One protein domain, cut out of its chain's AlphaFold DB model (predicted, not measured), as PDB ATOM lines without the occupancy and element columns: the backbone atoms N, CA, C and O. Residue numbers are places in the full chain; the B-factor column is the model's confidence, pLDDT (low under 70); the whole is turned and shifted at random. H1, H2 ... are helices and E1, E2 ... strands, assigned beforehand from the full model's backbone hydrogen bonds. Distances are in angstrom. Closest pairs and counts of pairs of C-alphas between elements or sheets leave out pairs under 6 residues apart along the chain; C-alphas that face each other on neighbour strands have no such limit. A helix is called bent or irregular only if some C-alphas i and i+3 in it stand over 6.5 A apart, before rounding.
ATOM      1  N   CYS A 196     -20.763  -9.934  24.371       84.81
ATOM      2  CA  CYS A 196     -21.634 -11.107  24.227       84.81
ATOM      3  C   CYS A 196     -23.124 -10.823  24.493       84.81
ATOM      4  O   CYS A 196     -23.964 -11.534  23.957       84.81
ATOM      5  N   LEU A 197     -23.455  -9.790  25.279       87.25
ATOM      6  CA  LEU A 197     -24.838  -9.372  25.535       87.25
ATOM      7  C   LEU A 197     -25.284  -8.249  24.585       87.25
ATOM      8  O   LEU A 197     -26.427  -8.246  24.149       87.25
ATOM      9  N   LYS A 198     -24.377  -7.345  24.182       87.06
ATOM     10  CA  LYS A 198     -24.661  -6.270  23.202       87.06
ATOM     11  C   LYS A 198     -25.095  -6.764  21.811       87.06
ATOM     12  O   LYS A 198     -25.590  -5.965  21.025       87.06
ATOM     13  N   ILE A 199     -24.826  -8.026  21.476       87.25
ATOM     14  CA  ILE A 199     -25.080  -8.612  20.147       87.25
ATOM     15  C   ILE A 199     -26.460  -9.294  20.070       87.25
ATOM     16  O   ILE A 199     -26.897  -9.629  18.967       87.25
ATOM     17  N   LEU A 200     -27.140  -9.503  21.203       85.69
ATOM     18  CA  LEU A 200     -28.439 -10.182  21.286       85.69
ATOM     19  C   LEU A 200     -29.574  -9.361  20.657       85.69
ATOM     20  O   LEU A 200     -29.550  -8.131  20.706       85.69
ATOM     21  N   THR A 201     -30.592 -10.037  20.121       84.69
ATOM     22  CA  THR A 201     -31.881  -9.397  19.790       84.69
ATOM     23  C   THR A 201     -32.802  -9.300  21.016       84.69
ATOM     24  O   THR A 201     -32.577  -9.963  22.032       84.69
ATOM     25  N   GLU A 202     -33.879  -8.510  20.924       81.62
ATOM     26  CA  GLU A 202     -34.864  -8.355  22.013       81.62
ATOM     27  C   GLU A 202     -35.596  -9.677  22.338       81.62
ATOM     28  O   GLU A 202     -36.145  -9.859  23.432       81.62
ATOM     29  N   LEU A 203     -35.615 -10.619  21.390       80.25
ATOM     30  CA  LEU A 203     -36.183 -11.951  21.566       80.25
ATOM     31  C   LEU A 203     -35.152 -12.935  22.146       80.25
ATOM     32  O   LEU A 203     -35.473 -13.683  23.072       80.25
ATOM     33  N   GLU A 204     -33.897 -12.876  21.691       83.50
ATOM     34  CA  GLU A 204     -32.788 -13.630  22.293       83.50
ATOM     35  C   GLU A 204     -32.580 -13.252  23.776       83.50
ATOM     36  O   GLU A 204     -32.382 -14.139  24.608       83.50
ATOM     37  N   GLU A 205     -32.722 -11.972  24.145       86.06
ATOM     38  CA  GLU A 205     -32.701 -11.519  25.547       86.06
ATOM     39  C   GLU A 205     -33.850 -12.130  26.377       86.06
ATOM     40  O   GLU A 205     -33.656 -12.542  27.524       86.06
ATOM     41  N   ARG A 206     -35.055 -12.262  25.806       82.94
ATOM     42  CA  ARG A 206     -36.202 -12.875  26.505       82.94
ATOM     43  C   ARG A 206     -36.042 -14.372  26.745       82.94
ATOM     44  O   ARG A 206     -36.597 -14.868  27.724       82.94
ATOM     45  N   LEU A 207     -35.290 -15.081  25.905       80.75
ATOM     46  CA  LEU A 207     -35.004 -16.505  26.115       80.75
ATOM     47  C   LEU A 207     -34.035 -16.769  27.266       80.75
ATOM     48  O   LEU A 207     -34.108 -17.833  27.879       80.75
ATOM     49  N   ILE A 208     -33.145 -15.817  27.548       86.06
ATOM     50  CA  ILE A 208     -32.121 -15.934  28.594       86.06
ATOM     51  C   ILE A 208     -32.496 -15.193  29.884       86.06
ATOM     52  O   ILE A 208     -31.809 -15.355  30.886       86.06
ATOM     53  N   SER A 209     -33.568 -14.397  29.885       84.50
ATOM     54  CA  SER A 209     -34.018 -13.670  31.073       84.50
ATOM     55  C   SER A 209     -34.874 -14.546  32.007       84.50
ATOM     56  O   SER A 209     -35.891 -15.098  31.569       84.50
ATOM     57  N   PRO A 210     -34.566 -14.601  33.319       79.44
ATOM     58  CA  PRO A 210     -35.440 -15.240  34.303       79.44
ATOM     59  C   PRO A 210     -36.725 -14.447  34.571       79.44
ATOM     60  O   PRO A 210     -37.705 -15.002  35.061       79.44
ATOM     61  N   ARG A 211     -36.745 -13.141  34.268       78.38
ATOM     62  CA  ARG A 211     -37.858 -12.240  34.595       78.38
ATOM     63  C   ARG A 211     -38.243 -11.415  33.371       78.38
ATOM     64  O   ARG A 211     -37.625 -10.394  33.076       78.38
ATOM     65  N   ILE A 212     -39.287 -11.848  32.670       76.38
ATOM     66  CA  ILE A 212     -39.830 -11.128  31.512       76.38
ATOM     67  C   ILE A 212     -40.547  -9.849  32.003       76.38
ATOM     68  O   ILE A 212     -41.436  -9.939  32.855       76.38
ATOM     69  N   PRO A 213     -40.196  -8.647  31.503       66.62
ATOM     70  CA  PRO A 213     -40.833  -7.404  31.928       66.62
ATOM     71  C   PRO A 213     -42.204  -7.213  31.257       66.62
ATOM     72  O   PRO A 213     -42.297  -6.877  30.078       66.62
ATOM     73  N   PHE A 214     -43.284  -7.374  32.028       66.69
ATOM     74  CA  PHE A 214     -44.670  -7.168  31.566       66.69
ATOM     75  C   PHE A 214     -45.212  -5.739  31.786       66.69
ATOM     76  O   PHE A 214     -46.330  -5.428  31.375       66.69
ATOM     77  N   MET A 215     -44.452  -4.859  32.447       72.12
ATOM     78  CA  MET A 215     -44.862  -3.486  32.768       72.12
ATOM     79  C   MET A 215     -43.717  -2.496  32.566       72.12
ATOM     80  O   MET A 215     -42.575  -2.772  32.928       72.12
ATOM     81  N   VAL A 216     -44.044  -1.308  32.053       75.19
ATOM     82  CA  VAL A 216     -43.103  -0.198  31.862       75.19
ATOM     83  C   VAL A 216     -43.367   0.882  32.907       75.19
ATOM     84  O   VAL A 216     -44.476   1.414  33.001       75.19
ATOM     85  N   ILE A 217     -42.338   1.249  33.670       78.25
ATOM     86  CA  ILE A 217     -42.379   2.413  34.562       78.25
ATOM     87  C   ILE A 217     -42.250   3.679  33.702       78.25
ATOM     88  O   ILE A 217     -41.299   3.815  32.937       78.25
ATOM     89  N   ARG A 218     -43.197   4.617  33.819       78.94
ATOM     90  CA  ARG A 218     -43.196   5.908  33.105       78.94
ATOM     91  C   ARG A 218     -43.376   7.073  34.078       78.94
ATOM     92  O   ARG A 218     -44.033   6.936  35.107       78.94
ATOM     93  N   THR A 219     -42.820   8.239  33.759       80.06
ATOM     94  CA  THR A 219     -43.027   9.475  34.532       80.06
ATOM     95  C   THR A 219     -44.402  10.081  34.246       80.06
ATOM     96  O   THR A 219     -44.693  10.453  33.110       80.06
ATOM     97  N   LEU A 220     -45.233  10.225  35.278       73.56
ATOM     98  CA  LEU A 220     -46.535  10.887  35.226       73.56
ATOM     99  C   LEU A 220     -46.377  12.401  35.439       73.56
ATOM    100  O   LEU A 220     -46.469  12.913  36.557       73.56
ATOM    101  N   GLY A 221     -46.156  13.113  34.333       76.00
ATOM    102  CA  GLY A 221     -46.199  14.575  34.271       76.00
ATOM    103  C   GLY A 221     -45.208  15.300  35.191       76.00
ATOM    104  O   GLY A 221     -44.154  14.786  35.563       76.00
ATOM    105  N   PHE A 222     -45.557  16.535  35.557       63.41
ATOM    106  CA  PHE A 222     -44.663  17.482  36.239       63.41
ATOM    107  C   PHE A 222     -44.274  17.079  37.679       63.41
ATOM    108  O   PHE A 222     -43.299  17.586  38.230       63.41
ATOM    109  N   CYS A 223     -45.010  16.161  38.312       55.97
ATOM    110  CA  CYS A 223     -44.906  15.883  39.750       55.97
ATOM    111  C   CYS A 223     -43.855  14.826  40.149       55.97
ATOM    112  O   CYS A 223     -43.888  14.356  41.285       55.97
ATOM    113  N   LYS A 224     -42.939  14.426  39.249       71.06
ATOM    114  CA  LYS A 224     -41.950  13.335  39.459       71.06
ATOM    115  C   LYS A 224     -42.554  11.981  39.895       71.06
ATOM    116  O   LYS A 224     -41.831  11.099  40.352       71.06
ATOM    117  N   GLN A 225     -43.867  11.796  39.773       79.12
ATOM    118  CA  GLN A 225     -44.530  10.554  40.149       79.12
ATOM    119  C   GLN A 225     -44.285   9.498  39.070       79.12
ATOM    120  O   GLN A 225     -44.370   9.793  37.881       79.12
ATOM    121  N   PHE A 226     -44.012   8.261  39.472       78.56
ATOM    122  CA  PHE A 226     -43.927   7.137  38.545       78.56
ATOM    123  C   PHE A 226     -45.275   6.419  38.460       78.56
ATOM    124  O   PHE A 226     -45.901   6.129  39.480       78.56
ATOM    125  N   GLY A 227     -45.718   6.147  37.236       76.19
ATOM    126  CA  GLY A 227     -46.856   5.292  36.920       76.19
ATOM    127  C   GLY A 227     -46.388   4.002  36.256       76.19
ATOM    128  O   GLY A 227     -45.362   3.980  35.576       76.19
ATOM    129  N   LEU A 228     -47.154   2.930  36.434       79.19
ATOM    130  CA  LEU A 228     -46.969   1.680  35.703       79.19
ATOM    131  C   LEU A 228     -47.892   1.695  34.477       79.19
ATOM    132  O   LEU A 228     -49.103   1.827  34.636       79.19
ATOM    133  N   LYS A 229     -47.333   1.557  33.268       79.44
ATOM    134  CA  LYS A 229     -48.099   1.267  32.045       79.44
ATOM    135  C   LYS A 229     -47.829  -0.179  31.627       79.44
ATOM    136  O   LYS A 229     -46.708  -0.525  31.264       79.44
ATOM    137  N   GLY A 230     -48.868  -1.004  31.671       69.69
ATOM    138  CA  GLY A 230     -48.851  -2.412  31.275       69.69
ATOM    139  C   GLY A 230     -50.102  -3.112  31.798       69.69
ATOM    140  O   GLY A 230     -50.588  -2.774  32.877       69.69
ATOM    141  N   ASN A 231     -50.643  -4.059  31.034       64.62
ATOM    142  CA  ASN A 231     -51.863  -4.762  31.425       64.62
ATOM    143  C   ASN A 231     -51.516  -5.850  32.447       64.62
ATOM    144  O   ASN A 231     -50.760  -6.770  32.139       64.62
ATOM    145  N   LEU A 232     -52.092  -5.771  33.646       64.56
ATOM    146  CA  LEU A 232     -52.027  -6.863  34.613       64.56
ATOM    147  C   LEU A 232     -52.987  -7.974  34.168       64.56
ATOM    148  O   LEU A 232     -54.198  -7.769  34.147       64.56
ATOM    149  N   VAL A 233     -52.451  -9.147  33.832       59.06
ATOM    150  CA  VAL A 233     -53.238 -10.339  33.488       59.06
ATOM    151  C   VAL A 233     -52.831 -11.467  34.427       59.06
ATOM    152  O   VAL A 233     -51.653 -11.805  34.509       59.06
ATOM    153  N   ASN A 234     -53.799 -12.055  35.130       59.03
ATOM    154  CA  ASN A 234     -53.566 -13.259  35.918       59.03
ATOM    155  C   ASN A 234     -53.612 -14.480  34.987       59.03
ATOM    156  O   ASN A 234     -54.696 -14.901  34.583       59.03
ATOM    157  N   VAL A 235     -52.447 -15.008  34.611       60.56
ATOM    158  CA  VAL A 235     -52.322 -16.204  33.766       60.56
ATOM    159  C   VAL A 235     -51.884 -17.379  34.645       60.56
ATOM    160  O   VAL A 235     -50.835 -17.268  35.281       60.56
ATOM    161  N   PRO A 236     -52.621 -18.505  34.683       58.78
ATOM    162  CA  PRO A 236     -52.147 -19.708  35.355       58.78
ATOM    163  C   PRO A 236     -50.945 -20.270  34.585       58.78
ATOM    164  O   PRO A 236     -51.084 -20.786  33.478       58.78
ATOM    165  N   MET A 237     -49.755 -20.137  35.163       60.50
ATOM    166  CA  MET A 237     -48.489 -20.577  34.581       60.50
ATOM    167  C   MET A 237     -47.693 -21.336  35.639       60.50
ATOM    168  O   MET A 237     -47.557 -20.858  36.764       60.50
ATOM    169  N   ASN A 238     -47.131 -22.492  35.279       64.06
ATOM    170  CA  ASN A 238     -46.092 -23.113  36.094       64.06
ATOM    171  C   ASN A 238     -44.793 -22.315  35.893       64.06
ATOM    172  O   ASN A 238     -44.152 -22.402  34.842       64.06
ATOM    173  N   VAL A 239     -44.476 -21.463  36.871       62.62
ATOM    174  CA  VAL A 239     -43.326 -20.550  36.830       62.62
ATOM    175  C   VAL A 239     -42.024 -21.311  37.074       62.62
ATOM    176  O   VAL A 239     -41.027 -21.043  36.407       62.62
ATOM    177  N   ASP A 240     -42.044 -22.293  37.973       62.59
ATOM    178  CA  ASP A 240     -40.844 -22.938  38.512       62.59
ATOM    179  C   ASP A 240     -40.041 -23.655  37.417       62.59
ATOM    180  O   ASP A 240     -38.824 -23.481  37.314       62.59
ATOM    181  N   THR A 241     -40.718 -24.374  36.515       60.91
ATOM    182  CA  THR A 241     -40.092 -25.031  35.349       60.91
ATOM    183  C   THR A 241     -39.631 -24.053  34.265       60.91
ATOM    184  O   THR A 241     -38.771 -24.389  33.458       60.91
ATOM    185  N   ASN A 242     -40.192 -22.843  34.237       61.56
ATOM    186  CA  ASN A 242     -39.940 -21.817  33.222       61.56
ATOM    187  C   ASN A 242     -38.838 -20.816  33.604       61.56
ATOM    188  O   ASN A 242     -38.405 -20.041  32.749       61.56
ATOM    189  N   VAL A 243     -38.433 -20.781  34.877       66.19
ATOM    190  CA  VAL A 243     -37.421 -19.851  35.407       66.19
ATOM    191  C   VAL A 243     -36.135 -20.580  35.813       66.19
ATOM    192  O   VAL A 243     -35.056 -20.018  35.654       66.19
ATOM    193  N   SER A 244     -36.225 -21.831  36.280       77.06
ATOM    194  CA  SER A 244     -35.069 -22.598  36.778       77.06
ATOM    195  C   SER A 244     -34.139 -23.162  35.693       77.06
ATOM    196  O   SER A 244     -32.954 -23.355  35.962       77.06
ATOM    197  N   ILE A 245     -34.635 -23.418  34.477       80.94
ATOM    198  CA  ILE A 245     -33.862 -24.022  33.378       80.94
ATOM    199  C   ILE A 245     -33.855 -23.074  32.181       80.94
ATOM    200  O   ILE A 245     -34.918 -22.703  31.684       80.94
ATOM    201  N   LEU A 246     -32.662 -22.709  31.694       84.56
ATOM    202  CA  LEU A 246     -32.489 -21.859  30.511       84.56
ATOM    203  C   LEU A 246     -31.416 -22.431  29.548       84.56
ATOM    204  O   LEU A 246     -30.440 -23.031  30.006       84.56
ATOM    205  N   PRO A 247     -31.537 -22.220  28.221       80.88
ATOM    206  CA  PRO A 247     -32.669 -21.598  27.534       80.88
ATOM    207  C   PRO A 247     -33.892 -22.529  27.493       80.88
ATOM    208  O   PRO A 247     -33.819 -23.705  27.847       80.88
ATOM    209  N   ARG A 248     -35.031 -21.981  27.057       80.12
ATOM    210  CA  ARG A 248     -36.295 -22.719  26.872       80.12
ATOM    211  C   ARG A 248     -36.245 -23.560  25.580       80.12
ATOM    212  O   ARG A 248     -35.430 -23.267  24.716       80.12
ATOM    213  N   ILE A 249     -37.076 -24.597  25.457       69.62
ATOM    214  CA  ILE A 249     -36.987 -25.648  24.410       69.62
ATOM    215  C   ILE A 249     -37.995 -25.387  23.263       69.62
ATOM    216  O   ILE A 249     -39.088 -24.889  23.534       69.62
ATOM    217  N   PHE A 250     -37.653 -25.722  22.005       56.94
ATOM    218  CA  PHE A 250     -38.468 -25.459  20.794       56.94
ATOM    219  C   PHE A 250     -38.356 -26.579  19.731       56.94
ATOM    220  O   PHE A 250     -37.268 -26.843  19.223       56.94
ATOM    221  N   SER A 251     -39.446 -27.244  19.347       51.62
ATOM    222  CA  SER A 251     -39.345 -28.465  18.525       51.62
ATOM    223  C   SER A 251     -39.416 -28.243  16.998       51.62
ATOM    224  O   SER A 251     -40.505 -28.205  16.430       51.62
ATOM    225  N   ASP A 252     -38.234 -28.282  16.362       42.75
ATOM    226  CA  ASP A 252     -37.932 -28.776  14.991       42.75
ATOM    227  C   ASP A 252     -37.715 -27.774  13.805       42.75
ATOM    228  O   ASP A 252     -38.235 -26.659  13.752       42.75
ATOM    229  N   THR A 253     -36.931 -28.216  12.804       35.81
ATOM    230  CA  THR A 253     -36.264 -27.514  11.667       35.81
ATOM    231  C   THR A 253     -35.187 -26.482  12.049       35.81
ATOM    232  O   THR A 253     -34.820 -26.410  13.217       35.81
ATOM    233  N   HIS A 254     -34.542 -25.774  11.090       42.50
ATOM    234  CA  HIS A 254     -33.286 -25.004  11.312       42.50
ATOM    235  C   HIS A 254     -33.223 -23.457  10.897       42.50
ATOM    236  O   HIS A 254     -32.571 -23.151   9.900       42.50
ATOM    237  N   THR A 255     -33.907 -22.476  11.575       44.69
ATOM    238  CA  THR A 255     -33.880 -20.956  11.463       44.69
ATOM    239  C   THR A 255     -34.845 -20.093  12.405       44.69
ATOM    240  O   THR A 255     -35.576 -19.239  11.917       44.69
ATOM    241  N   ILE A 256     -34.867 -20.223  13.756       53.78
ATOM    242  CA  ILE A 256     -36.028 -20.010  14.709       53.78
ATOM    243  C   ILE A 256     -36.808 -18.734  14.461       53.78
ATOM    244  O   ILE A 256     -36.354 -17.686  14.867       53.78
ATOM    245  N   GLN A 257     -38.021 -18.833  13.924       58.16
ATOM    246  CA  GLN A 257     -38.990 -17.737  13.831       58.16
ATOM    247  C   GLN A 257     -39.935 -17.694  15.055       58.16
ATOM    248  O   GLN A 257     -41.109 -18.035  14.928       58.16
ATOM    249  N   LEU A 258     -39.476 -17.308  16.260       62.19
ATOM    250  CA  LEU A 258     -40.365 -17.314  17.446       62.19
ATOM    251  C   LEU A 258     -41.516 -16.300  17.312       62.19
ATOM    252  O   LEU A 258     -41.346 -15.117  17.604       62.19
ATOM    253  N   LYS A 259     -42.720 -16.779  16.977       70.00
ATOM    254  CA  LYS A 259     -43.973 -16.005  17.030       70.00
ATOM    255  C   LYS A 259     -44.451 -15.875  18.486       70.00
ATOM    256  O   LYS A 259     -45.370 -16.567  18.914       70.00
ATOM    257  N   LEU A 260     -43.827 -14.996  19.277       72.62
ATOM    258  CA  LEU A 260     -44.290 -14.712  20.642       72.62
ATOM    259  C   LEU A 260     -45.671 -14.048  20.605       72.62
ATOM    260  O   LEU A 260     -45.846 -12.958  20.056       72.62
ATOM    261  N   MET A 261     -46.646 -14.681  21.254       72.00
ATOM    262  CA  MET A 261     -48.011 -14.179  21.402       72.00
ATOM    263  C   MET A 261     -48.270 -13.690  22.828       72.00
ATOM    264  O   MET A 261     -47.775 -14.266  23.793       72.00
ATOM    265  N   ARG A 262     -49.105 -12.653  22.991       72.44
ATOM    266  CA  ARG A 262     -49.539 -12.192  24.329       72.44
ATOM    267  C   ARG A 262     -50.431 -13.216  25.043       72.44
ATOM    268  O   ARG A 262     -50.447 -13.247  26.269       72.44
ATOM    269  N   GLN A 263     -51.193 -14.004  24.283       69.88
ATOM    270  CA  GLN A 263     -52.010 -15.142  24.723       69.88
ATOM    271  C   GLN A 263     -52.103 -16.132  23.550       69.88
ATOM    272  O   GLN A 263     -52.199 -15.682  22.411       69.88
ATOM    273  N   MET A 264     -52.158 -17.443  23.812       63.59
ATOM    274  CA  MET A 264     -52.239 -18.496  22.772       63.59
ATOM    275  C   MET A 264     -53.466 -18.393  21.843       63.59
ATOM    276  O   MET A 264     -53.510 -19.040  20.807       63.59
ATOM    277  N   LYS A 265     -54.478 -17.600  22.219       70.94
ATOM    278  CA  LYS A 265     -55.714 -17.387  21.446       70.94
ATOM    279  C   LYS A 265     -55.638 -16.223  20.444       70.94
ATOM    280  O   LYS A 265     -56.618 -15.946  19.757       70.94
ATOM    281  N   ASN A 266     -54.540 -15.468  20.436       71.69
ATOM    282  CA  ASN A 266     -54.362 -14.342  19.522       71.69
ATOM    283  C   ASN A 266     -53.976 -14.864  18.129       71.69
ATOM    284  O   ASN A 266     -53.206 -15.810  18.034       71.69
ATOM    285  N   LYS A 267     -54.445 -14.227  17.051       75.50
ATOM    286  CA  LYS A 267     -54.009 -14.560  15.679       75.50
ATOM    287  C   LYS A 267     -52.655 -13.919  15.346       75.50
ATOM    288  O   LYS A 267     -51.695 -14.581  14.941       75.50
ATOM    289  N   ASN A 268     -52.573 -12.612  15.584       74.69
ATOM    290  CA  ASN A 268     -51.416 -11.789  15.254       74.69
ATOM    291  C   ASN A 268     -50.281 -12.019  16.268       74.69
ATOM    292  O   ASN A 268     -50.515 -12.209  17.467       74.69
ATOM    293  N   ALA A 269     -49.040 -11.972  15.779       71.50
ATOM    294  CA  ALA A 269     -47.851 -11.980  16.624       71.50
ATOM    295  C   ALA A 269     -47.805 -10.732  17.526       71.50
ATOM    296  O   ALA A 269     -48.369  -9.692  17.193       71.50
ATOM    297  N   PHE A 270     -47.093 -10.817  18.649       73.62
ATOM    298  CA  PHE A 270     -46.609  -9.625  19.352       73.62
ATOM    299  C   PHE A 270     -45.132  -9.356  19.043       73.62
ATOM    300  O   PHE A 270     -44.764  -8.200  18.868       73.62
ATOM    301  N   MET A 271     -44.314 -10.407  18.932       71.50
ATOM    302  CA  MET A 271     -42.934 -10.356  18.434       71.50
ATOM    303  C   MET A 271     -42.675 -11.568  17.532       71.50
ATOM    304  O   MET A 271     -43.274 -12.624  17.739       71.50
ATOM    305  N   TYR A 272     -41.821 -11.397  16.522       75.19
ATOM    306  CA  TYR A 272     -41.504 -12.400  15.504       75.19
ATOM    307  C   TYR A 272     -40.118 -12.092  14.913       75.19
ATOM    308  O   TYR A 272     -39.965 -11.131  14.167       75.19
ATOM    309  N   GLU A 273     -39.097 -12.868  15.289       73.25
ATOM    310  CA  GLU A 273     -37.698 -12.677  14.863       73.25
ATOM    311  C   GLU A 273     -36.987 -14.017  14.633       73.25
ATOM    312  O   GLU A 273     -37.465 -15.043  15.119       73.25
ATOM    313  N   THR A 274     -35.822 -13.984  13.957       74.62
ATOM    314  CA  THR A 274     -34.928 -15.150  13.804       74.62
ATOM    315  C   THR A 274     -33.837 -15.245  14.883       74.62
ATOM    316  O   THR A 274     -33.183 -14.243  15.163       74.62
ATOM    317  N   ILE A 275     -33.603 -16.430  15.472       76.50
ATOM    318  CA  ILE A 275     -32.679 -16.625  16.624       76.50
ATOM    319  C   ILE A 275     -31.426 -17.451  16.284       76.50
ATOM    320  O   ILE A 275     -31.462 -18.370  15.463       76.50
ATOM    321  N   ARG A 276     -30.303 -17.136  16.956       81.56
ATOM    322  CA  ARG A 276     -28.985 -17.783  16.807       81.56
ATOM    323  C   ARG A 276     -28.580 -18.553  18.079       81.56
ATOM    324  O   ARG A 276     -28.060 -17.945  19.022       81.56
ATOM    325  N   PRO A 277     -28.722 -19.889  18.128       79.94
ATOM    326  CA  PRO A 277     -28.498 -20.656  19.359       79.94
ATOM    327  C   PRO A 277     -27.096 -20.520  19.961       79.94
ATOM    328  O   PRO A 277     -26.952 -20.360  21.174       79.94
ATOM    329  N   LYS A 278     -26.060 -20.475  19.113       81.44
ATOM    330  CA  LYS A 278     -24.663 -20.268  19.538       81.44
ATOM    331  C   LYS A 278     -24.469 -18.967  20.337       81.44
ATOM    332  O   LYS A 278     -23.689 -18.946  21.288       81.44
ATOM    333  N   VAL A 279     -25.181 -17.893  19.975       83.75
ATOM    334  CA  VAL A 279     -25.097 -16.579  20.645       83.75
ATOM    335  C   VAL A 279     -25.843 -16.615  21.980       83.75
ATOM    336  O   VAL A 279     -25.287 -16.229  23.006       83.75
ATOM    337  N   VAL A 280     -27.059 -17.171  21.980       85.38
ATOM    338  CA  VAL A 280     -27.887 -17.392  23.177       85.38
ATOM    339  C   VAL A 280     -27.145 -18.233  24.229       85.38
ATOM    340  O   VAL A 280     -27.083 -17.848  25.397       85.38
ATOM    341  N   HIS A 281     -26.502 -19.337  23.829       85.31
ATOM    342  CA  HIS A 281     -25.709 -20.158  24.749       85.31
ATOM    343  C   HIS A 281     -24.492 -19.402  25.314       85.31
ATOM    344  O   HIS A 281     -24.247 -19.439  26.524       85.31
ATOM    345  N   ALA A 282     -23.748 -18.679  24.468       87.06
ATOM    346  CA  ALA A 282     -22.603 -17.879  24.910       87.06
ATOM    347  C   ALA A 282     -23.006 -16.788  25.923       87.06
ATOM    348  O   ALA A 282     -22.264 -16.527  26.872       87.06
ATOM    349  N   ALA A 283     -24.193 -16.197  25.761       89.88
ATOM    350  CA  ALA A 283     -24.761 -15.239  26.703       89.88
ATOM    351  C   ALA A 283     -25.122 -15.884  28.057       89.88
ATOM    352  O   ALA A 283     -24.681 -15.387  29.094       89.88
ATOM    353  N   ILE A 284     -25.837 -17.018  28.079       88.94
ATOM    354  CA  ILE A 284     -26.164 -17.726  29.338       88.94
ATOM    355  C   ILE A 284     -24.906 -18.142  30.102       88.94
ATOM    356  O   ILE A 284     -24.829 -17.958  31.319       88.94
ATOM    357  N   LYS A 285     -23.899 -18.665  29.393       89.81
ATOM    358  CA  LYS A 285     -22.635 -19.108  29.996       89.81
ATOM    359  C   LYS A 285     -21.902 -17.975  30.728       89.81
ATOM    360  O   LYS A 285     -21.202 -18.239  31.700       89.81
ATOM    361  N   TYR A 286     -22.086 -16.728  30.292       90.38
ATOM    362  CA  TYR A 286     -21.645 -15.542  31.025       90.38
ATOM    363  C   TYR A 286     -22.586 -15.205  32.198       90.38
ATOM    364  O   TYR A 286     -22.130 -15.002  33.324       90.38
ATOM    365  N   LEU A 287     -23.900 -15.168  31.953       89.12
ATOM    366  CA  LEU A 287     -24.909 -14.690  32.908       89.12
ATOM    367  C   LEU A 287     -24.997 -15.509  34.202       89.12
ATOM    368  O   LEU A 287     -25.195 -14.923  35.262       89.12
ATOM    369  N   ILE A 288     -24.764 -16.823  34.163       88.56
ATOM    370  CA  ILE A 288     -24.741 -17.682  35.368       88.56
ATOM    371  C   ILE A 288     -23.550 -17.378  36.300       88.56
ATOM    372  O   ILE A 288     -23.561 -17.720  37.484       88.56
ATOM    373  N   GLY A 289     -22.548 -16.630  35.827       86.69
ATOM    374  CA  GLY A 289     -21.540 -16.020  36.696       86.69
ATOM    375  C   GLY A 289     -22.101 -14.932  37.630       86.69
ATOM    376  O   GLY A 289     -21.497 -14.665  38.673       86.69
ATOM    377  N   GLN A 290     -23.250 -14.337  37.301       88.06
ATOM    378  CA  GLN A 290     -23.804 -13.150  37.952       88.06
ATOM    379  C   GLN A 290     -24.705 -13.487  39.150       88.06
ATOM    380  O   GLN A 290     -25.417 -14.488  39.155       88.06
ATOM    381  N   GLU A 291     -24.712 -12.604  40.153       86.31
ATOM    382  CA  GLU A 291     -25.475 -12.747  41.407       86.31
ATOM    383  C   GLU A 291     -26.955 -13.093  41.172       86.31
ATOM    384  O   GLU A 291     -27.449 -14.064  41.731       86.31
ATOM    385  N   LEU A 292     -27.633 -12.383  40.260       85.19
ATOM    386  CA  LEU A 292     -29.054 -12.601  39.948       85.19
ATOM    387  C   LEU A 292     -29.381 -14.039  39.504       85.19
ATOM    388  O   LEU A 292     -30.436 -14.553  39.857       85.19
ATOM    389  N   TYR A 293     -28.502 -14.682  38.731       86.25
ATOM    390  CA  TYR A 293     -28.747 -16.032  38.205       86.25
ATOM    391  C   TYR A 293     -28.421 -17.115  39.243       86.25
ATOM    392  O   TYR A 293     -28.988 -18.204  39.202       86.25
ATOM    393  N   LYS A 294     -27.547 -16.792  40.204       86.75
ATOM    394  CA  LYS A 294     -27.222 -17.634  41.362       86.75
ATOM    395  C   LYS A 294     -28.310 -17.572  42.433       86.75
ATOM    396  O   LYS A 294     -28.685 -18.614  42.957       86.75
ATOM    397  N   ASP A 295     -28.836 -16.379  42.716       86.00
ATOM    398  CA  ASP A 295     -29.928 -16.163  43.675       86.00
ATOM    399  C   ASP A 295     -31.223 -16.887  43.253       86.00
ATOM    400  O   ASP A 295     -31.950 -17.383  44.109       86.00
ATOM    401  N   GLU A 296     -31.492 -16.974  41.944       81.44
ATOM    402  CA  GLU A 296     -32.641 -17.692  41.357       81.44
ATOM    403  C   GLU A 296     -32.346 -19.187  41.070       81.44
ATOM    404  O   GLU A 296     -33.212 -19.899  40.567       81.44
ATOM    405  N   GLY A 297     -31.134 -19.684  41.364       85.06
ATOM    406  CA  GLY A 297     -30.776 -21.109  41.250       85.06
ATOM    407  C   GLY A 297     -30.737 -21.688  39.826       85.06
ATOM    408  O   GLY A 297     -31.016 -22.871  39.644       85.06
ATOM    409  N   ILE A 298     -30.422 -20.873  38.814       85.94
ATOM    410  CA  ILE A 298     -30.657 -21.203  37.397       85.94
ATOM    411  C   ILE A 298     -29.616 -22.181  36.830       85.94
ATOM    412  O   ILE A 298     -28.407 -21.990  36.977       85.94
ATOM    413  N   VAL A 299     -30.095 -23.193  36.100       86.00
ATOM    414  CA  VAL A 299     -29.301 -24.267  35.484       86.00
ATOM    415  C   VAL A 299     -29.297 -24.146  33.952       86.00
ATOM    416  O   VAL A 299     -30.313 -23.819  33.338       86.00
ATOM    417  N   ILE A 300     -28.152 -24.442  33.318       84.56
ATOM    418  CA  ILE A 300     -28.049 -24.552  31.852       84.56
ATOM    419  C   ILE A 300     -28.674 -25.872  31.393       84.56
ATOM    420  O   ILE A 300     -28.246 -26.937  31.846       84.56
ATOM    421  N   SER A 301     -29.591 -25.827  30.425       80.81
ATOM    422  CA  SER A 301     -29.939 -27.026  29.657       80.81
ATOM    423  C   SER A 301     -28.752 -27.447  28.782       80.81
ATOM    424  O   SER A 301     -28.433 -26.803  27.780       80.81
ATOM    425  N   ASN A 302     -28.068 -28.524  29.178       75.00
ATOM    426  CA  ASN A 302     -26.961 -29.095  28.403       75.00
ATOM    427  C   ASN A 302     -27.442 -29.788  27.121       75.00
ATOM    428  O   ASN A 302     -26.650 -29.974  26.198       75.00
ATOM    429  N   ASP A 303     -28.708 -30.197  27.075       75.31
ATOM    430  CA  ASP A 303     -29.290 -30.949  25.964       75.31
ATOM    431  C   ASP A 303     -29.718 -30.019  24.823       75.31
ATOM    432  O   ASP A 303     -29.406 -30.296  23.670       75.31
ATOM    433  N   TRP A 304     -30.210 -28.823  25.160       75.75
ATOM    434  CA  TRP A 304     -30.505 -27.735  24.217       75.75
ATOM    435  C   TRP A 304     -29.339 -27.431  23.255       75.75
ATOM    436  O   TRP A 304     -29.522 -27.204  22.066       75.75
ATOM    437  N   ILE A 305     -28.095 -27.470  23.742       71.00
ATOM    438  CA  ILE A 305     -26.900 -27.188  22.921       71.00
ATOM    439  C   ILE A 305     -26.621 -28.327  21.921       71.00
ATOM    440  O   ILE A 305     -26.030 -28.099  20.867       71.00
ATOM    441  N   LYS A 306     -27.028 -29.558  22.254       71.50
ATOM    442  CA  LYS A 306     -26.913 -30.739  21.383       71.50
ATOM    443  C   LYS A 306     -28.017 -30.742  20.324       71.50
ATOM    444  O   LYS A 306     -27.780 -31.203  19.214       71.50
ATOM    445  N   GLU A 307     -29.192 -30.231  20.686       66.94
ATOM    446  CA  GLU A 307     -30.379 -30.112  19.832       66.94
ATOM    447  C   GLU A 307     -30.249 -28.975  18.800       66.94
ATOM    448  O   GLU A 307     -30.664 -29.151  17.659       66.94
ATOM    449  N   TYR A 308     -29.622 -27.844  19.158       65.12
ATOM    450  CA  TYR A 308     -29.520 -26.648  18.301       65.12
ATOM    451  C   TYR A 308     -28.055 -26.219  18.074       65.12
ATOM    452  O   TYR A 308     -27.548 -25.277  18.691       65.12
ATOM    453  N   SER A 309     -27.352 -26.927  17.186       57.69
ATOM    454  CA  SER A 309     -25.895 -26.803  16.987       57.69
ATOM    455  C   SER A 309     -25.483 -25.841  15.855       57.69
ATOM    456  O   SER A 309     -24.363 -25.315  15.846       57.69
ATOM    457  N   ASN A 310     -26.368 -25.567  14.892       55.97
ATOM    458  CA  ASN A 310     -26.079 -24.697  13.749       55.97
ATOM    459  C   ASN A 310     -26.233 -23.200  14.086       55.97
ATOM    460  O   ASN A 310     -26.455 -22.788  15.224       55.97
ATOM    461  N   GLU A 311     -26.004 -22.334  13.098       50.25
ATOM    462  CA  GLU A 311     -25.833 -20.894  13.353       50.25
ATOM    463  C   GLU A 311     -27.169 -20.147  13.505       50.25
ATOM    464  O   GLU A 311     -27.196 -19.070  14.102       50.25
ATOM    465  N   ARG A 312     -28.261 -20.725  12.975       46.22
ATOM    466  CA  ARG A 312     -29.667 -20.280  13.040       46.22
ATOM    467  C   ARG A 312     -30.540 -21.568  12.954       46.22
ATOM    468  O   ARG A 312     -30.440 -22.233  11.934       46.22
ATOM    469  N   GLU A 313     -31.330 -21.950  13.982       45.22
ATOM    470  CA  GLU A 313     -32.052 -23.270  14.143       45.22
ATOM    471  C   GLU A 313     -33.559 -23.058  14.490       45.22
ATOM    472  O   GLU A 313     -33.708 -22.079  15.193       45.22
ATOM    473  N   ASN A 314     -34.625 -23.813  14.057       40.50
ATOM    474  CA  ASN A 314     -36.039 -23.339  13.742       40.50
ATOM    475  C   ASN A 314     -37.259 -23.536  14.695       40.50
ATOM    476  O   ASN A 314     -37.260 -24.304  15.647       40.50
ATOM    477  N   PHE A 315     -38.312 -22.772  14.349       41.06
ATOM    478  CA  PHE A 315     -39.700 -22.787  14.786       41.06
ATOM    479  C   PHE A 315     -40.593 -23.577  13.810       41.06
ATOM    480  O   PHE A 315     -41.249 -23.019  12.928       41.06
ATOM    481  N   ILE A 316     -40.660 -24.886  14.014       45.69
ATOM    482  CA  ILE A 316     -41.931 -25.598  13.894       45.69
ATOM    483  C   ILE A 316     -42.661 -25.488  15.242       45.69
ATOM    484  O   ILE A 316     -42.049 -25.517  16.309       45.69
ATOM    485  N   VAL A 317     -43.988 -25.363  15.189       48.25
ATOM    486  CA  VAL A 317     -44.891 -25.639  16.316       48.25
ATOM    487  C   VAL A 317     -45.918 -26.648  15.815       48.25
ATOM    488  O   VAL A 317     -47.061 -26.330  15.510       48.25
ATOM    489  N   ASN A 318     -45.459 -27.895  15.698       46.97
ATOM    490  CA  ASN A 318     -46.180 -29.035  15.123       46.97
ATOM    491  C   ASN A 318     -46.560 -28.882  13.629       46.97
ATOM    492  O   ASN A 318     -46.523 -27.804  13.040       46.97
ATOM    493  N   ASP A 319     -46.963 -29.991  13.002       50.47
ATOM    494  CA  ASP A 319     -47.486 -30.001  11.625       50.47
ATOM    495  C   ASP A 319     -48.934 -29.479  11.504       50.47
ATOM    496  O   ASP A 319     -49.427 -29.270  10.395       50.47
ATOM    497  N   GLU A 320     -49.626 -29.241  12.624       51.75
ATOM    498  CA  GLU A 320     -51.006 -28.735  12.638       51.75
ATOM    499  C   GLU A 320     -51.083 -27.220  12.375       51.75
ATOM    500  O   GLU A 320     -51.833 -26.800  11.490       51.75
ATOM    501  N   ASP A 321     -50.251 -26.399  13.030       49.03
ATOM    502  CA  ASP A 321     -50.228 -24.933  12.838       49.03
ATOM    503  C   ASP A 321     -49.850 -24.538  11.395       49.03
ATOM    504  O   ASP A 321     -50.248 -23.486  10.886       49.03
ATOM    505  N   LYS A 322     -49.167 -25.445  10.685       46.72
ATOM    506  CA  LYS A 322     -48.854 -25.391   9.245       46.72
ATOM    507  C   LYS A 322     -50.089 -25.126   8.370       46.72
ATOM    508  O   LYS A 322     -49.963 -24.535   7.298       46.72
ATOM    509  N   LYS A 323     -51.279 -25.542   8.824       46.28
ATOM    510  CA  LYS A 323     -52.567 -25.357   8.132       46.28
ATOM    511  C   LYS A 323     -53.123 -23.936   8.278       46.28
ATOM    512  O   LYS A 323     -53.877 -23.501   7.413       46.28
ATOM    513  N   LEU A 324     -52.753 -23.206   9.335       50.00
ATOM    514  CA  LEU A 324     -53.226 -21.837   9.579       50.00
ATOM    515  C   LEU A 324     -52.512 -20.828   8.668       50.00
ATOM    516  O   LEU A 324     -53.176 -20.039   7.998       50.00
TER     517      LEU A 324
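This is residues 196 to 324 of the 363 residues of the protein "Hypothetical protein" of Rotaria magnacalcarata (UniProt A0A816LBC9). A loose body gathers round the short helix H1, with H3 packed on it from one side and the start of H1, residues 202 to 204, near the small hairpin E3 and E4 on another; a second hairpin, E1 and E2, reaches far out from this body as an arm. The short helices H2, H4, H5 and H6 lie round the body, and the last stretch, with H6, trails away from the other helices. The printed part has 129 residues with six named helices and four named strands, in the order H1 E1 E2 H2 E3 E4 H3 H4 H5 H6; each of the two sheets, E1 - E2 and E3 - E4, is an antiparallel pair. The class is mixed, helices and strands, though under half of the residues, 53 of 129, are in named elements. The whole is only just loose, close to compact, with a radius of gyration of the C-alphas of 16.8 A, and it spans 52 by 41 by 29 A.

H1, residues 202 to 208, touches H3, residues 277 to 287; their closest C-alphas are those of Glu 204 and Val 280, 6.2 A apart. Their lines stand at a steep tilt of 61 degrees, and they run the same way. E1, residues 216 to 220, and E2, residues 225 to 229, form a hairpin over a tight link of 4 residues. They are antiparallel, with 140 degrees between their directions; N 216 and O 229 are 2.9 A apart and N 220 and O 225 are 2.8 A apart, within hydrogen-bond range. H2, residues 240 to 243, touches no helix. E3, residues 257 to 260, and E4, residues 271 to 274, form the other hairpin, antiparallel at 161 degrees, with N 260 and O 271 within hydrogen-bond range at 2.9 A. The closest C-alphas of H1 and E4 are those of Leu 203 and Glu 273, 6.9 A apart. Both E1 and E2 are apart from E3, E4 and H3. H3 and H4, residues 291 to 295, are close but not clearly touching, with the C-alphas of Leu 287 and Tyr 293 closest at 6.7 A. H3 and H5, residues 304 to 307, are also close but not clearly touching, with the C-alphas of His 281 and Ile 305 closest at 7.4 A. Residues 245 to 246 pair with residues 299 to 300, parallel. H6, residues 318 to 321, is apart from H1, H3, H5, E3 and E4, among others. Each O i to N i+4 pair is within hydrogen-bond range in H3 and H4, and 2 of 3 are in H1; H2, H5 and H6 are too short for such a pair.

H1 begins at C-alpha 202, (-34.864, -8.355, 22.013), and is 10.4 A long from first to last C-alpha. E1 measures 12.1 A and E2 12.8 A; E3 measures 9.1 A and E4 10.4 A. H3, the longest helix, measures 15.2 A and begins at C-alpha 277, (-28.498, -20.656, 19.359). H2 measures 5.6 A, H4 6.1 A and H5 5.0 A. H6 is neither bent nor irregular, but only just: C-alphas 318 and 321 are 6.2 A apart, and it ends at C-alpha 321, (-50.228, -24.933, 12.838).

The two C-alphas farthest apart are those of Cys 223 and Asp 319, 53.9 A. The printed part has no cut. The link from H2 to E3, residues 244 to 256, is long. The mean pLDDT of the printed part is 71.3; 48 residues are under 70, among them residues 230 to 243, 249 to 258 and 307 to 324.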